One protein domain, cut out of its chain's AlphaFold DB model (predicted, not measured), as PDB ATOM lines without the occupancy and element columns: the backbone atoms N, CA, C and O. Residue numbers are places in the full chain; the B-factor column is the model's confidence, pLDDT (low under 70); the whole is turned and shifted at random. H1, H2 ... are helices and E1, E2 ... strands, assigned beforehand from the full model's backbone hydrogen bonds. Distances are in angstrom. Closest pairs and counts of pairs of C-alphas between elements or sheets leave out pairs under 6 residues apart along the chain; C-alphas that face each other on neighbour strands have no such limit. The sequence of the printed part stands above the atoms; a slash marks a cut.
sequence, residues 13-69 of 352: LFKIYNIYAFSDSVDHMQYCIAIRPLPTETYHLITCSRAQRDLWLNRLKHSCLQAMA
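Overview. This is residues 13 to 69 of the 352 residues of an uncharacterized protein of Rhizopus microsporus var. microsporus (UniProt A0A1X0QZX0). Two layers: a small antiparallel sheet of three strands, with one long helix, H1, packed on one face, over E1 and E2, and the other face bare. The printed part has 57 residues, mixed in class; E1, E2, E3, in sheet order, form a meander, each strand the antiparallel neighbour of the one before, and H1 follows. The whole is compact and flat, radius of gyration of the C-alphas 11.4 A, spans 35 by 25 by 14 A.

Arrangement. E1, residues 19 to 21, and E2, residues 32 to 38, form a hairpin; N 20 and O 34 are within hydrogen-bond range at 3.1 A. E2 and E3, residues 41 to 46, form another, with N 35 and O 43 at 2.8 A. H1, residues 50 to 65, is on the sheet, over E1 and E2, at a height over the sheet of 8.9 A. It runs along the strands, at 18 degrees to E1 on the local plane. The closest C-alphas of E1 and H1, Ile 19 and Lys 61, are 6.8 A apart. In H1 every O i to N i+4 pair is within hydrogen-bond range.

Along the chain. E1, 7.2 A long, begins at C-alpha 19 (41.464, -30.446, -37.396). E2 measures 18.3 A, E3 16.4 A and H1 22.1 A, ending at C-alpha 65 (47.225, -25.545, -28.815).

Size, cuts and confidence. The printed part has no cut and no long link. The C-alphas farthest apart, Asp 27 and Ala 69, are 35.9 A apart. Residues 13 to 14 and 66 to 68 have pLDDT under 70.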
ATOM      1  N   LEU A  13      51.472 -23.376 -39.148       51.78
ATOM      2  CA  LEU A  13      50.686 -24.019 -40.217       51.78
ATOM      3  C   LEU A  13      49.346 -24.663 -39.830       51.78
ATOM      4  O   LEU A  13      48.574 -24.987 -40.726       51.78
ATOM      5  N   PHE A  14      49.002 -24.815 -38.549       61.81
ATOM      6  CA  PHE A  14      47.753 -25.498 -38.184       61.81
ATOM      7  C   PHE A  14      46.964 -24.744 -37.127       61.81
ATOM      8  O   PHE A  14      47.283 -24.757 -35.939       61.81
ATOM      9  N   LYS A  15      45.878 -24.110 -37.565       73.75
ATOM     10  CA  LYS A  15      44.860 -23.617 -36.644       73.75
ATOM     11  C   LYS A  15      44.061 -24.813 -36.139       73.75
ATOM     12  O   LYS A  15      43.669 -25.663 -36.929       73.75
ATOM     13  N   ILE A  16      43.791 -24.867 -34.837       77.94
ATOM     14  CA  ILE A  16      43.105 -26.004 -34.197       77.94
ATOM     15  C   ILE A  16      41.775 -26.385 -34.868       77.94
ATOM     16  O   ILE A  16      41.423 -27.558 -34.929       77.94
ATOM     17  N   TYR A  17      41.062 -25.399 -35.412       75.75
ATOM     18  CA  TYR A  17      39.785 -25.589 -36.088       75.75
ATOM     19  C   TYR A  17      39.898 -26.207 -37.491       75.75
ATOM     20  O   TYR A  17      38.889 -26.570 -38.083       75.75
ATOM     21  N   ASN A  18      41.114 -26.345 -38.027       85.06
ATOM     22  CA  ASN A  18      41.379 -27.075 -39.266       85.06
ATOM     23  C   ASN A  18      41.520 -28.589 -39.036       85.06
ATOM     24  O   ASN A  18      41.777 -29.329 -39.984       85.06
ATOM     25  N   ILE A  19      41.409 -29.040 -37.783       89.69
ATOM     26  CA  ILE A  19      41.464 -30.446 -37.396       89.69
ATOM     27  C   ILE A  19      40.139 -30.799 -36.734       89.69
ATOM     28  O   ILE A  19      39.828 -30.317 -35.642       89.69
ATOM     29  N   TYR A  20      39.346 -31.646 -37.376       90.00
ATOM     30  CA  TYR A  20      38.015 -31.991 -36.885       90.00
ATOM     31  C   TYR A  20      37.610 -33.405 -37.289       90.00
ATOM     32  O   TYR A  20      38.071 -33.951 -38.285       90.00
ATOM     33  N   ALA A  21      36.706 -33.994 -36.511       90.69
ATOM     34  CA  ALA A  21      36.062 -35.251 -36.867       90.69
ATOM     35  C   ALA A  21      34.886 -35.016 -37.826       90.69
ATOM     36  O   ALA A  21      34.223 -33.971 -37.772       90.69
ATOM     37  N   PHE A  22      34.613 -35.996 -38.683       88.62
ATOM     38  CA  PHE A  22      33.297 -36.156 -39.304       88.62
ATOM     39  C   PHE A  22      32.315 -36.771 -38.304       88.62
ATOM     40  O   PHE A  22      32.724 -37.496 -37.392       88.62
ATOM     41  N   SER A  23      31.022 -36.479 -38.473       86.50
ATOM     42  CA  SER A  23      29.970 -37.219 -37.772       86.50
ATOM     43  C   SER A  23      30.055 -38.705 -38.122       86.50
ATOM     44  O   SER A  23      30.258 -39.054 -39.284       86.50
ATOM     45  N   ASP A  24      29.819 -39.578 -37.138       85.75
ATOM     46  CA  ASP A  24      29.726 -41.032 -37.358       85.75
ATOM     47  C   ASP A  24      28.592 -41.408 -38.325       85.75
ATOM     48  O   ASP A  24      28.575 -42.509 -38.857       85.75
ATOM     49  N   SER A  25      27.650 -40.492 -38.571       85.94
ATOM     50  CA  SER A  25      26.577 -40.697 -39.542       85.94
ATOM     51  C   SER A  25      27.027 -40.627 -41.004       85.94
ATOM     52  O   SER A  25      26.260 -40.981 -41.893       85.94
ATOM     53  N   VAL A  26      28.251 -40.173 -41.288       87.12
ATOM     54  CA  VAL A  26      28.813 -40.187 -42.644       87.12
ATOM     55  C   VAL A  26      29.524 -41.523 -42.860       87.12
ATOM     56  O   VAL A  26      30.719 -41.625 -42.607       87.12
ATOM     57  N   ASP A  27      28.807 -42.547 -43.328       82.94
ATOM     58  CA  ASP A  27      29.287 -43.943 -43.370       82.94
ATOM     59  C   ASP A  27      30.688 -44.129 -43.979       82.94
ATOM     60  O   ASP A  27      31.548 -44.787 -43.399       82.94
ATOM     61  N   HIS A  28      30.957 -43.496 -45.122       83.50
ATOM     62  CA  HIS A  28      32.250 -43.597 -45.811       83.50
ATOM     63  C   HIS A  28      33.380 -42.782 -45.149       83.50
ATOM     64  O   HIS A  28      34.538 -42.928 -45.533       83.50
ATOM     65  N   MET A  29      33.052 -41.944 -44.161       88.38
ATOM     66  CA  MET A  29      33.982 -41.153 -43.343       88.38
ATOM     67  C   MET A  29      33.852 -41.484 -41.847       88.38
ATOM     68  O   MET A  29      34.255 -40.686 -40.991       88.38
ATOM     69  N   GLN A  30      33.308 -42.654 -41.497       87.56
ATOM     70  CA  GLN A  30      33.254 -43.095 -40.106       87.56
ATOM     71  C   GLN A  30      34.655 -43.127 -39.494       87.56
ATOM     72  O   GLN A  30      35.639 -43.509 -40.130       87.56
ATOM     73  N   TYR A  31      34.743 -42.671 -38.244       90.38
ATOM     74  CA  TYR A  31      35.994 -42.605 -37.482       90.38
ATOM     75  C   TYR A  31      37.119 -41.810 -38.173       90.38
ATOM     76  O   TYR A  31      38.304 -42.014 -37.882       90.38
ATOM     77  N   CYS A  32      36.752 -40.887 -39.068       93.00
ATOM     78  CA  CYS A  32      37.678 -40.052 -39.821       93.00
ATOM     79  C   CYS A  32      37.953 -38.706 -39.136       93.00
ATOM     80  O   CYS A  32      37.050 -38.058 -38.591       93.00
ATOM     81  N   ILE A  33      39.208 -38.268 -39.217       93.06
ATOM     82  CA  ILE A  33      39.671 -36.919 -38.890       93.06
ATOM     83  C   ILE A  33      40.078 -36.236 -40.192       93.06
ATOM     84  O   ILE A  33      40.944 -36.740 -40.907       93.06
ATOM     85  N   ALA A  34      39.499 -35.073 -40.469       91.12
ATOM     86  CA  ALA A  34      39.987 -34.183 -41.511       91.12
ATOM     87  C   ALA A  34      41.045 -33.234 -40.940       91.12
ATOM     88  O   ALA A  34      40.897 -32.701 -39.837       91.12
ATOM     89  N   ILE A  35      42.111 -33.033 -41.711       90.75
ATOM     90  CA  ILE A  35      43.222 -32.134 -41.412       90.75
ATOM     91  C   ILE A  35      43.408 -31.215 -42.617       90.75
ATOM     92  O   ILE A  35      43.744 -31.674 -43.710       90.75
ATOM     93  N   ARG A  36      43.205 -29.913 -42.409       86.62
ATOM     94  CA  ARG A  36      43.281 -28.886 -43.453       86.62
ATOM     95  C   ARG A  36      44.448 -27.915 -43.209       86.62
ATOM     96  O   ARG A  36      44.247 -26.865 -42.600       86.62
ATOM     97  N   PRO A  37      45.684 -28.230 -43.636       81.00
ATOM     98  CA  PRO A  37      46.803 -27.287 -43.513       81.00
ATOM     99  C   PRO A  37      46.540 -25.980 -44.267       81.00
ATOM    100  O   PRO A  37      46.819 -24.897 -43.759       81.00
ATOM    101  N   LEU A  38      45.957 -26.084 -45.464       79.50
ATOM    102  CA  LEU A  38      45.672 -24.971 -46.367       79.50
ATOM    103  C   LEU A  38      44.225 -25.058 -46.871       79.50
ATOM    104  O   LEU A  38      43.690 -26.160 -46.955       79.50
ATOM    105  N   PRO A  39      43.582 -23.943 -47.272       75.56
ATOM    106  CA  PRO A  39      42.209 -23.967 -47.794       75.56
ATOM    107  C   PRO A  39      41.988 -24.928 -48.973       75.56
ATOM    108  O   PRO A  39      40.880 -25.410 -49.174       75.56
ATOM    109  N   THR A  40      43.040 -25.212 -49.743       80.25
ATOM    110  CA  THR A  40      43.013 -26.085 -50.924       80.25
ATOM    111  C   THR A  40      43.376 -27.541 -50.632       80.25
ATOM    112  O   THR A  40      43.257 -28.378 -51.521       80.25
ATOM    113  N   GLU A  41      43.834 -27.862 -49.421       83.75
ATOM    114  CA  GLU A  41      44.365 -29.183 -49.077       83.75
ATOM    115  C   GLU A  41      43.584 -29.792 -47.921       83.75
ATOM    116  O   GLU A  41      43.515 -29.219 -46.840       83.75
ATOM    117  N   THR A  42      43.011 -30.976 -48.125       87.25
ATOM    118  CA  THR A  42      42.339 -31.725 -47.055       87.25
ATOM    119  C   THR A  42      42.879 -33.147 -47.019       87.25
ATOM    120  O   THR A  42      42.786 -33.882 -48.001       87.25
ATOM    121  N   TYR A  43      43.430 -33.534 -45.873       90.25
ATOM    122  CA  TYR A  43      43.892 -34.888 -45.592       90.25
ATOM    123  C   TYR A  43      42.895 -35.594 -44.681       90.25
ATOM    124  O   TYR A  43      42.374 -34.992 -43.744       90.25
ATOM    125  N   HIS A  44      42.664 -36.878 -44.938       91.81
ATOM    126  CA  HIS A  44      41.747 -37.710 -44.166       91.81
ATOM    127  C   HIS A  44      42.537 -38.801 -43.447       91.81
ATOM    128  O   HIS A  44      43.210 -39.611 -44.084       91.81
ATOM    129  N   LEU A  45      42.450 -38.828 -42.119       92.56
ATOM    130  CA  LEU A  45      42.981 -39.898 -41.282       92.56
ATOM    131  C   LEU A  45      41.816 -40.764 -40.806       92.56
ATOM    132  O   LEU A  45      41.036 -40.343 -39.953       92.56
ATOM    133  N   ILE A  46      41.697 -41.969 -41.358       91.19
ATOM    134  CA  ILE A  46      40.682 -42.948 -40.957       91.19
ATOM    135  C   ILE A  46      41.276 -43.838 -39.866       91.19
ATOM    136  O   ILE A  46      42.375 -44.373 -40.016       91.19
ATOM    137  N   THR A  47      40.551 -43.988 -38.761       91.62
ATOM    138  CA  THR A  47      40.942 -44.853 -37.640       91.62
ATOM    139  C   THR A  47      40.033 -46.079 -37.562       91.62
ATOM    140  O   THR A  47      38.979 -46.116 -38.193       91.62
ATOM    141  N   CYS A  48      40.430 -47.113 -36.812       87.00
ATOM    142  CA  CYS A  48      39.648 -48.353 -36.744       87.00
ATOM    143  C   CYS A  48      38.506 -48.328 -35.716       87.00
ATOM    144  O   CYS A  48      37.718 -49.270 -35.670       87.00
ATOM    145  N   SER A  49      38.409 -47.282 -34.889       85.75
ATOM    146  CA  SER A  49      37.287 -47.082 -33.973       85.75
ATOM    147  C   SER A  49      37.118 -45.616 -33.595       85.75
ATOM    148  O   SER A  49      38.058 -44.820 -33.659       85.75
ATOM    149  N   ARG A  50      35.928 -45.275 -33.100       84.50
ATOM    150  CA  ARG A  50      35.641 -43.954 -32.545       84.50
ATOM    151  C   ARG A  50      36.595 -43.559 -31.418       84.50
ATOM    152  O   ARG A  50      37.107 -42.444 -31.456       84.50
ATOM    153  N   ALA A  51      36.865 -44.435 -30.446       83.50
ATOM    154  CA  ALA A  51      37.785 -44.087 -29.361       83.50
ATOM    155  C   ALA A  51      39.187 -43.748 -29.882       83.50
ATOM    156  O   ALA A  51      39.816 -42.811 -29.388       83.50
ATOM    157  N   GLN A  52      39.673 -44.461 -30.906       89.25
ATOM    158  CA  GLN A  52      40.948 -44.113 -31.531       89.25
ATOM    159  C   GLN A  52      40.882 -42.767 -32.249       89.25
ATOM    160  O   GLN A  52      41.800 -41.963 -32.075       89.25
ATOM    161  N   ARG A  53      39.814 -42.494 -33.009       92.25
ATOM    162  CA  ARG A  53      39.594 -41.180 -33.624       92.25
ATOM    163  C   ARG A  53      39.644 -40.075 -32.575       92.25
ATOM    164  O   ARG A  53      40.402 -39.127 -32.732       92.25
ATOM    165  N   ASP A  54      38.855 -40.194 -31.514       89.19
ATOM    166  CA  ASP A  54      38.704 -39.145 -30.505       89.19
ATOM    167  C   ASP A  54      40.031 -38.931 -29.747       89.19
ATOM    168  O   ASP A  54      40.448 -37.792 -29.520       89.19
ATOM    169  N   LEU A  55      40.775 -40.008 -29.462       89.12
ATOM    170  CA  LEU A  55      42.128 -39.943 -28.901       89.12
ATOM    171  C   LEU A  55      43.114 -39.211 -29.825       89.12
ATOM    172  O   LEU A  55      43.835 -38.316 -29.374       89.12
ATOM    173  N   TRP A  56      43.170 -39.585 -31.106       91.94
ATOM    174  CA  TRP A  56      44.057 -38.947 -32.084       91.94
ATOM    175  C   TRP A  56      43.680 -37.487 -32.321       91.94
ATOM    176  O   TRP A  56      44.564 -36.633 -32.340       91.94
ATOM    177  N   LEU A  57      42.386 -37.184 -32.418       91.19
ATOM    178  CA  LEU A  57      41.873 -35.826 -32.561       91.19
ATOM    179  C   LEU A  57      42.344 -34.943 -31.404       91.19
ATOM    180  O   LEU A  57      42.889 -33.866 -31.640       91.19
ATOM    181  N   ASN A  58      42.197 -35.420 -30.165       87.25
ATOM    182  CA  ASN A  58      42.647 -34.697 -28.981       87.25
ATOM    183  C   ASN A  58      44.165 -34.470 -28.987       87.25
ATOM    184  O   ASN A  58      44.617 -33.359 -28.718       87.25
ATOM    185  N   ARG A  59      44.967 -35.480 -29.351       89.56
ATOM    186  CA  ARG A  59      46.437 -35.358 -29.438       89.56
ATOM    187  C   ARG A  59      46.886 -34.356 -30.504       89.56
ATOM    188  O   ARG A  59      47.765 -33.532 -30.245       89.56
ATOM    189  N   LEU A  60      46.272 -34.409 -31.684       89.00
ATOM    190  CA  LEU A  60      46.554 -33.488 -32.785       89.00
ATOM    191  C   LEU A  60      46.198 -32.051 -32.391       89.00
ATOM    192  O   LEU A  60      47.041 -31.159 -32.477       89.00
ATOM    193  N   LYS A  61      44.987 -31.840 -31.861       87.12
ATOM    194  CA  LYS A  61      44.539 -30.527 -31.382       87.12
ATOM    195  C   LYS A  61      45.419 -29.983 -30.257       87.12
ATOM    196  O   LYS A  61      45.761 -28.804 -30.280       87.12
ATOM    197  N   HIS A  62      45.819 -30.821 -29.298       82.81
ATOM    198  CA  HIS A  62      46.697 -30.417 -28.197       82.81
ATOM    199  C   HIS A  62      48.069 -29.945 -28.689       82.81
ATOM    200  O   HIS A  62      48.596 -28.950 -28.195       82.81
ATOM    201  N   SER A  63      48.625 -30.612 -29.702       78.69
ATOM    202  CA  SER A  63      49.896 -30.206 -30.314       78.69
ATOM    203  C   SER A  63      49.788 -28.820 -30.967       78.69
ATOM    204  O   SER A  63      50.697 -28.007 -30.839       78.69
ATOM    205  N   CYS A  64      48.648 -28.503 -31.595       77.81
ATOM    206  CA  CYS A  64      48.383 -27.163 -32.128       77.81
ATOM    207  C   CYS A  64      48.182 -26.114 -31.024       77.81
ATOM    208  O   CYS A  64      48.648 -24.988 -31.167       77.81
ATOM    209  N   LEU A  65      47.505 -26.468 -29.923       73.25
ATOM    210  CA  LEU A  65      47.225 -25.545 -28.815       73.25
ATOM    211  C   LEU A  65      48.495 -24.968 -28.185       73.25
ATOM    212  O   LEU A  65      48.506 -23.789 -27.849       73.25
ATOM    213  N   GLN A  66      49.563 -25.761 -28.067       68.12
ATOM    214  CA  GLN A  66      50.847 -25.300 -27.521       68.12
ATOM    215  C   GLN A  66      51.471 -24.149 -28.326       68.12
ATOM    216  O   GLN A  66      52.260 -23.381 -27.784       68.12
ATOM    217  N   ALA A  67      51.104 -24.012 -29.602       67.12
ATOM    218  CA  ALA A  67      51.597 -22.967 -30.490       67.12
ATOM    219  C   ALA A  67      50.657 -21.747 -30.591       67.12
ATOM    220  O   ALA A  67      50.961 -20.805 -31.321       67.12
ATOM    221  N   MET A  68      49.504 -21.749 -29.909       69.94
ATOM    222  CA  MET A  68      48.492 -20.694 -30.031       69.94
ATOM    223  C   MET A  68      48.517 -19.714 -28.853       69.94
ATOM    224  O   MET A  68      48.637 -20.105 -27.696       69.94
ATOM    225  N   ALA A  69      48.319 -18.428 -29.151       75.31
ATOM    226  CA  ALA A  69      48.125 -17.400 -28.133       75.31
ATOM    227  C   ALA A  69      46.775 -17.569 -27.412       75.31
ATOM    228  O   ALA A  69      45.770 -17.951 -28.020       75.31
TER     229      ALA A  69